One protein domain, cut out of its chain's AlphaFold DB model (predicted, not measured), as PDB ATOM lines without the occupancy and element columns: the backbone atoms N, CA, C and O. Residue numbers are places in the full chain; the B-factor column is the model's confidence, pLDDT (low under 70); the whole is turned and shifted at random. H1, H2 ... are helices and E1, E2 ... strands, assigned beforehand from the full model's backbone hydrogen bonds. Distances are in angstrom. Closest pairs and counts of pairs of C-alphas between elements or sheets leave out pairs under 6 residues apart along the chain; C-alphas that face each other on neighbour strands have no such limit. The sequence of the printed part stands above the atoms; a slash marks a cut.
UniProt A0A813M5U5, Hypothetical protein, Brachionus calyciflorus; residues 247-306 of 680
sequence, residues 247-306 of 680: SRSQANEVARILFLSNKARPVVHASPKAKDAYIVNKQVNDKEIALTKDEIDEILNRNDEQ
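Overview. This is residues 247 to 306 of the 680 residues of the protein "Hypothetical protein" of Brachionus calyciflorus (UniProt A0A813M5U5). A small antiparallel sheet, E1 - E2 - E3, is covered on one face by H1; H2, off the sheet, packs steeply on H1. The 60 printed residues, of mixed class, include H1, E1, E2, E3 and H2 in that order, in two layers, a helix on one face of a sheet. The strands form a meander, each the antiparallel neighbour of the one before. It is compact: radius of gyration of the C-alphas 11.3 A, spans 34 by 27 by 17 A.

Along the chain. Find C-alpha 248 at (118.299, 153.548, 55.361); H1 runs to residue 260, 18.3 A. E1 is residues 265 to 270, 16.8 A; E2, 277 to 284, 23.0 A; E3, 287 to 290, 9.9 A. H2, residues 293 to 305, 20.1 A, ends at C-alpha 305, (107.018, 173.806, 52.351).

Arrangement. Look at H1 over E1 and E2, its height over the sheet 8.5 A; the C-alphas of Ala 255 and Pro 266 are H1 and E1's closest, 5.3 A. In hairpin E1 and E2, N 267 and O 281 are within hydrogen-bond range, 2.9 A; in hairpin E2 and E3, N 282 and O 289, 2.9 A. H1, with residues 253 to 258 alone, touches H2, with 296 to 300 alone; closest C-alphas Val 254 and Ile 299, 6.5 A. Every O i to N i+4 pair is within range in H1, 6 of 9 in H2.

Size, cuts and confidence. The printed part has no cut; residues 303 to 306 are under pLDDT 70.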
ATOM      1  N   SER A 247     114.807 152.580  52.033       97.12
ATOM      2  CA  SER A 247     116.260 152.635  52.224       97.12
ATOM      3  C   SER A 247     116.610 153.237  53.591       97.12
ATOM      4  O   SER A 247     115.815 153.959  54.199       97.12
ATOM      5  N   ARG A 248     117.836 153.003  54.073       95.75
ATOM      6  CA  ARG A 248     118.299 153.548  55.361       95.75
ATOM      7  C   ARG A 248     118.198 155.078  55.456       95.75
ATOM      8  O   ARG A 248     117.893 155.592  56.528       95.75
ATOM      9  N   SER A 249     118.454 155.812  54.368       95.62
ATOM     10  CA  SER A 249     118.340 157.279  54.372       95.62
ATOM     11  C   SER A 249     116.881 157.731  54.404       95.62
ATOM     12  O   SER A 249     116.545 158.606  55.197       95.62
ATOM     13  N   GLN A 250     116.005 157.086  53.626       96.56
ATOM     14  CA  GLN A 250     114.564 157.355  53.631       96.56
ATOM     15  C   GLN A 250     113.943 157.072  55.004       96.56
ATOM     16  O   GLN A 250     113.233 157.917  55.537       96.56
ATOM     17  N   ALA A 251     114.253 155.924  55.615       97.06
ATOM     18  CA  ALA A 251     113.741 155.565  56.936       97.06
ATOM     19  C   ALA A 251     114.184 156.558  58.026       97.06
ATOM     20  O   ALA A 251     113.373 156.968  58.857       97.06
ATOM     21  N   ASN A 252     115.448 156.997  57.992       96.06
ATOM     22  CA  ASN A 252     115.952 158.024  58.904       96.06
ATOM     23  C   ASN A 252     115.261 159.382  58.695       96.06
ATOM     24  O   ASN A 252     114.954 160.055  59.676       96.06
ATOM     25  N   GLU A 253     115.004 159.785  57.449       96.25
ATOM     26  CA  GLU A 253     114.358 161.067  57.153       96.25
ATOM     27  C   GLU A 253     112.876 161.068  57.553       96.25
ATOM     28  O   GLU A 253     112.433 161.977  58.251       96.25
ATOM     29  N   VAL A 254     112.131 160.003  57.237       96.50
ATOM     30  CA  VAL A 254     110.741 159.814  57.688       96.50
ATOM     31  C   VAL A 254     110.659 159.826  59.219       96.50
ATOM     32  O   VAL A 254     109.801 160.505  59.787       96.50
ATOM     33  N   ALA A 255     111.578 159.139  59.906       96.19
ATOM     34  CA  ALA A 255     111.657 159.172  61.365       96.19
ATOM     35  C   ALA A 255     111.964 160.585  61.899       96.19
ATOM     36  O   ALA A 255     111.316 161.036  62.846       96.19
ATOM     37  N   ARG A 256     112.897 161.318  61.276       95.56
ATOM     38  CA  ARG A 256     113.238 162.702  61.644       95.56
ATOM     39  C   ARG A 256     112.031 163.632  61.521       95.56
ATOM     40  O   ARG A 256     111.734 164.357  62.470       95.56
ATOM     41  N   ILE A 257     111.311 163.584  60.400       95.19
ATOM     42  CA  ILE A 257     110.128 164.425  60.158       95.19
ATOM     43  C   ILE A 257     109.001 164.069  61.139       95.19
ATOM     44  O   ILE A 257     108.396 164.962  61.732       95.19
ATOM     45  N   LEU A 258     108.752 162.776  61.387       94.19
ATOM     46  CA  LEU A 258     107.753 162.340  62.370       94.19
ATOM     47  C   LEU A 258     108.060 162.847  63.777       94.19
ATOM     48  O   LEU A 258     107.167 163.404  64.420       94.19
ATOM     49  N   PHE A 259     109.313 162.717  64.219       93.94
ATOM     50  CA  PHE A 259     109.762 163.215  65.515       93.94
ATOM     51  C   PHE A 259     109.581 164.736  65.633       93.94
ATOM     52  O   PHE A 259     108.955 165.204  66.582       93.94
ATOM     53  N   LEU A 260     110.043 165.506  64.639       92.44
ATOM     54  CA  LEU A 260     109.907 166.969  64.619       92.44
ATOM     55  C   LEU A 260     108.442 167.433  64.567       92.44
ATOM     56  O   LEU A 260     108.100 168.460  65.147       92.44
ATOM     57  N   SER A 261     107.560 166.664  63.924       90.19
ATOM     58  CA  SER A 261     106.129 166.979  63.847       90.19
ATOM     59  C   SER A 261     105.359 166.770  65.162       90.19
ATOM     60  O   SER A 261     104.180 167.116  65.223       90.19
ATOM     61  N   ASN A 262     105.979 166.165  66.187       85.25
ATOM     62  CA  ASN A 262     105.347 165.727  67.443       85.25
ATOM     63  C   ASN A 262     104.109 164.809  67.278       85.25
ATOM     64  O   ASN A 262     103.403 164.553  68.254       85.25
ATOM     65  N   LYS A 263     103.836 164.279  66.075       80.50
ATOM     66  CA  LYS A 263     102.648 163.447  65.803       80.50
ATOM     67  C   LYS A 263     102.735 162.044  66.407       80.50
ATOM     68  O   LYS A 263     101.712 161.490  66.794       80.50
ATOM     69  N   ALA A 264     103.930 161.456  66.447       89.56
ATOM     70  CA  ALA A 264     104.178 160.127  66.999       89.56
ATOM     71  C   ALA A 264     105.664 159.938  67.331       89.56
ATOM     72  O   ALA A 264     106.524 160.622  66.775       89.56
ATOM     73  N   ARG A 265     105.977 158.957  68.185       89.81
ATOM     74  CA  ARG A 265     107.352 158.458  68.320       89.81
ATOM     75  C   ARG A 265     107.639 157.491  67.165       89.81
ATOM     76  O   ARG A 265     106.889 156.520  67.029       89.81
ATOM     77  N   PRO A 266     108.665 157.739  66.333       94.75
ATOM     78  CA  PRO A 266     109.069 156.803  65.294       94.75
ATOM     79  C   PRO A 266     109.869 155.647  65.904       94.75
ATOM     80  O   PRO A 266     110.715 155.859  66.774       94.75
ATOM     81  N   VAL A 267     109.644 154.434  65.407       94.56
ATOM     82  CA  VAL A 267     110.474 153.254  65.682       94.56
ATOM     83  C   VAL A 267     110.943 152.703  64.341       94.56
ATOM     84  O   VAL A 267     110.124 152.493  63.449       94.56
ATOM     85  N   VAL A 268     112.252 152.513  64.170       95.75
ATOM     86  CA  VAL A 268     112.842 152.043  62.907       95.75
ATOM     87  C   VAL A 268     113.333 150.612  63.081       95.75
ATOM     88  O   VAL A 268     114.217 150.360  63.898       95.75
ATOM     89  N   HIS A 269     112.791 149.693  62.286       95.38
ATOM     90  CA  HIS A 269     113.157 148.276  62.293       95.38
ATOM     91  C   HIS A 269     113.906 147.903  61.016       95.38
ATOM     92  O   HIS A 269     113.551 148.357  59.929       95.38
ATOM     93  N   ALA A 270     114.929 147.057  61.135       94.12
ATOM     94  CA  ALA A 270     115.572 146.438  59.978       94.12
ATOM     95  C   ALA A 270     114.700 145.287  59.450       94.12
ATOM     96  O   ALA A 270     114.155 144.511  60.236       94.12
ATOM     97  N   SER A 271     114.569 145.167  58.129       93.62
ATOM     98  CA  SER A 271     113.784 144.100  57.508       93.62
ATOM     99  C   SER A 271     114.537 142.766  57.532       93.62
ATOM    100  O   SER A 271     115.659 142.701  57.028       93.62
ATOM    101  N   PRO A 272     113.930 141.667  58.022       89.69
ATOM    102  CA  PRO A 272     114.522 140.336  57.907       89.69
ATOM    103  C   PRO A 272     114.454 139.785  56.471       89.69
ATOM    104  O   PRO A 272     115.173 138.847  56.141       89.69
ATOM    105  N   LYS A 273     113.597 140.352  55.605       88.25
ATOM    106  CA  LYS A 273     113.367 139.868  54.231       88.25
ATOM    107  C   LYS A 273     114.345 140.435  53.202       88.25
ATOM    108  O   LYS A 273     114.523 139.836  52.146       88.25
ATOM    109  N   ALA A 274     114.930 141.602  53.466       89.62
ATOM    110  CA  ALA A 274     115.786 142.303  52.515       89.62
ATOM    111  C   ALA A 274     116.901 143.059  53.241       89.62
ATOM    112  O   ALA A 274     116.645 143.901  54.103       89.62
ATOM    113  N   LYS A 275     118.148 142.770  52.859       86.62
ATOM    114  CA  LYS A 275     119.332 143.455  53.381       86.62
ATOM    115  C   LYS A 275     119.258 144.954  53.055       86.62
ATOM    116  O   LYS A 275     118.851 145.326  51.960       86.62
ATOM    117  N   ASP A 276     119.640 145.786  54.022       90.38
ATOM    118  CA  ASP A 276     119.646 147.258  53.945       90.38
ATOM    119  C   ASP A 276     118.268 147.931  53.730       90.38
ATOM    120  O   ASP A 276     118.196 149.148  53.522       90.38
ATOM    121  N   ALA A 277     117.171 147.173  53.864       92.38
ATOM    122  CA  ALA A 277     115.806 147.689  53.890       92.38
ATOM    123  C   ALA A 277     115.292 147.872  55.329       92.38
ATOM    124  O   ALA A 277     115.547 147.051  56.213       92.38
ATOM    125  N   TYR A 278     114.526 148.936  55.551       96.75
ATOM    126  CA  TYR A 278     114.022 149.351  56.859       96.75
ATOM    127  C   TYR A 278     112.531 149.689  56.792       96.75
ATOM    128  O   TYR A 278     112.030 150.104  55.750       96.75
ATOM    129  N   ILE A 279     111.832 149.542  57.916       95.31
ATOM    130  CA  ILE A 279     110.433 149.952  58.100       95.31
ATOM    131  C   ILE A 279     110.373 150.963  59.240       95.31
ATOM    132  O   ILE A 279     111.066 150.815  60.248       95.31
ATOM    133  N   VAL A 280     109.543 151.996  59.077       96.69
ATOM    134  CA  VAL A 280     109.285 153.002  60.110       96.69
ATOM    135  C   VAL A 280     107.864 152.816  60.630       96.69
ATOM    136  O   VAL A 280     106.891 152.961  59.890       96.69
ATOM    137  N   ASN A 281     107.753 152.512  61.918       95.44
ATOM    138  CA  ASN A 281     106.493 152.437  62.643       95.44
ATOM    139  C   ASN A 281     106.240 153.755  63.381       95.44
ATOM    140  O   ASN A 281     107.165 154.371  63.916       95.44
ATOM    141  N   LYS A 282     104.971 154.148  63.487       94.81
ATOM    142  CA  LYS A 282     104.504 155.159  64.444       94.81
ATOM    143  C   LYS A 282     103.972 154.462  65.696       94.81
ATOM    144  O   LYS A 282     103.175 153.528  65.598       94.81
ATOM    145  N   GLN A 283     104.383 154.922  66.874       92.31
ATOM    146  CA  GLN A 283     103.810 154.456  68.136       92.31
ATOM    147  C   GLN A 283     102.534 155.251  68.461       92.31
ATOM    148  O   GLN A 283     102.589 156.470  68.630       92.31
ATOM    149  N   VAL A 284     101.391 154.566  68.554       90.56
ATOM    150  CA  VAL A 284     100.073 155.142  68.873       90.56
ATOM    151  C   VAL A 284      99.424 154.305  69.974       90.56
ATOM    152  O   VAL A 284      99.149 153.124  69.770       90.56
ATOM    153  N   ASN A 285      99.156 154.910  71.136       89.25
ATOM    154  CA  ASN A 285      98.571 154.236  72.311       89.25
ATOM    155  C   ASN A 285      99.307 152.927  72.665       89.25
ATOM    156  O   ASN A 285      98.702 151.856  72.723       89.25
ATOM    157  N   ASP A 286     100.633 153.024  72.805       87.62
ATOM    158  CA  ASP A 286     101.583 151.933  73.076       87.62
ATOM    159  C   ASP A 286     101.625 150.789  72.045       87.62
ATOM    160  O   ASP A 286     102.382 149.834  72.211       87.62
ATOM    161  N   LYS A 287     100.888 150.900  70.933       89.06
ATOM    162  CA  LYS A 287     100.970 149.980  69.793       89.06
ATOM    163  C   LYS A 287     101.835 150.573  68.694       89.06
ATOM    164  O   LYS A 287     101.688 151.740  68.334       89.06
ATOM    165  N   GLU A 288     102.706 149.753  68.130       92.50
ATOM    166  CA  GLU A 288     103.409 150.091  66.899       92.50
ATOM    167  C   GLU A 288     102.513 149.808  65.693       92.50
ATOM    168  O   GLU A 288     101.928 148.732  65.580       92.50
ATOM    169  N   ILE A 289     102.398 150.791  64.804       94.25
ATOM    170  CA  ILE A 289     101.649 150.694  63.553       94.25
ATOM    171  C   ILE A 289     102.617 151.061  62.429       94.25
ATOM    172  O   ILE A 289     103.188 152.155  62.450       94.25
ATOM    173  N   ALA A 290     102.810 150.160  61.466       95.12
ATOM    174  CA  ALA A 290     103.591 150.451  60.267       95.12
ATOM    175  C   ALA A 290     102.941 151.599  59.484       95.12
ATOM    176  O   ALA A 290     101.715 151.657  59.359       95.12
ATOM    177  N   LEU A 291     103.754 152.531  58.987       95.50
ATOM    178  CA  LEU A 291     103.259 153.595  58.117       95.50
ATOM    179  C   LEU A 291     102.844 153.005  56.770       95.50
ATOM    180  O   LEU A 291     103.557 152.174  56.200       95.50
ATOM    181  N   THR A 292     101.709 153.461  56.243       95.88
ATOM    182  CA  THR A 292     101.338 153.129  54.866       95.88
ATOM    183  C   THR A 292     102.237 153.878  53.883       95.88
ATOM    184  O   THR A 292     102.848 154.898  54.218       95.88
ATOM    185  N   LYS A 293     102.309 153.392  52.641       95.38
ATOM    186  CA  LYS A 293     103.067 154.067  51.584       95.38
ATOM    187  C   LYS A 293     102.606 155.519  51.392       95.38
ATOM    188  O   LYS A 293     103.443 156.412  51.374       95.38
ATOM    189  N   ASP A 294     101.295 155.749  51.346       95.56
ATOM    190  CA  ASP A 294     100.722 157.087  51.160       95.56
ATOM    191  C   ASP A 294     101.079 158.037  52.320       95.56
ATOM    192  O   ASP A 294     101.331 159.217  52.093       95.56
ATOM    193  N   GLU A 295     101.162 157.532  53.560       95.69
ATOM    194  CA  GLU A 295     101.641 158.319  54.704       95.69
ATOM    195  C   GLU A 295     103.125 158.675  54.576       95.69
ATOM    196  O   GLU A 295     103.512 159.791  54.914       95.69
ATOM    197  N   ILE A 296     103.962 157.754  54.090       96.50
ATOM    198  CA  ILE A 296     105.394 158.001  53.872       96.50
ATOM    199  C   ILE A 296     105.603 159.031  52.760       96.50
ATOM    200  O   ILE A 296     106.348 159.993  52.956       96.50
ATOM    201  N   ASP A 297     104.923 158.860  51.626       95.44
ATOM    202  CA  ASP A 297     104.994 159.783  50.494       95.44
ATOM    203  C   ASP A 297     104.456 161.171  50.905       95.44
ATOM    204  O   ASP A 297     105.067 162.191  50.588       95.44
ATOM    205  N   GLU A 298     103.384 161.244  51.705       95.69
ATOM    206  CA  GLU A 298     102.902 162.504  52.288       95.69
ATOM    207  C   GLU A 298     103.925 163.147  53.249       95.69
ATOM    208  O   GLU A 298     104.128 164.362  53.208       95.69
ATOM    209  N   ILE A 299     104.571 162.365  54.121       95.06
ATOM    210  CA  ILE A 299     105.584 162.862  55.067       95.06
ATOM    211  C   ILE A 299     106.790 163.447  54.323       95.06
ATOM    212  O   ILE A 299     107.270 164.512  54.704       95.06
ATOM    213  N   LEU A 300     107.256 162.775  53.266       94.50
ATOM    214  CA  LEU A 300     108.394 163.222  52.464       94.50
ATOM    215  C   LEU A 300     108.045 164.462  51.625       94.50
ATOM    216  O   LEU A 300     108.788 165.440  51.661       94.50
ATOM    217  N   ASN A 301     106.892 164.471  50.949       92.62
ATOM    218  CA  ASN A 301     106.497 165.569  50.057       92.62
ATOM    219  C   ASN A 301     106.092 166.855  50.805       92.62
ATOM    220  O   ASN A 301     106.253 167.952  50.278       92.62
ATOM    221  N   ARG A 302     105.605 166.769  52.054       84.88
ATOM    222  CA  ARG A 302     105.282 167.960  52.872       84.88
ATOM    223  C   ARG A 302     106.510 168.782  53.294       84.88
ATOM    224  O   ARG A 302     106.341 169.882  53.823       84.88
ATOM    225  N   ASN A 303     107.727 168.263  53.125       66.06
ATOM    226  CA  ASN A 303     108.935 168.918  53.630       66.06
ATOM    227  C   ASN A 303     109.419 170.079  52.736       66.06
ATOM    228  O   ASN A 303     110.113 170.968  53.231       66.06
ATOM    229  N   ASP A 304     108.984 170.142  51.472       59.97
ATOM    230  CA  ASP A 304     109.314 171.243  50.549       59.97
ATOM    231  C   ASP A 304     108.703 172.597  50.984       59.97
ATOM    232  O   ASP A 304     109.197 173.661  50.614       59.97
ATOM    233  N   GLU A 305     107.671 172.590  51.838       52.75
ATOM    234  CA  GLU A 305     107.018 173.806  52.351       52.75
ATOM    235  C   GLU A 305     107.646 174.374  53.646       52.75
ATOM    236  O   GLU A 305     107.236 175.438  54.123       52.75
ATOM    237  N   GLN A 306     108.663 173.717  54.223       53.69
ATOM    238  CA  GLN A 306     109.225 174.059  55.544       53.69
ATOM    239  C   GLN A 306     110.361 175.120  55.640       53.69
ATOM    240  O   GLN A 306     110.737 175.427  56.777       53.69
TER     241      GLN A 306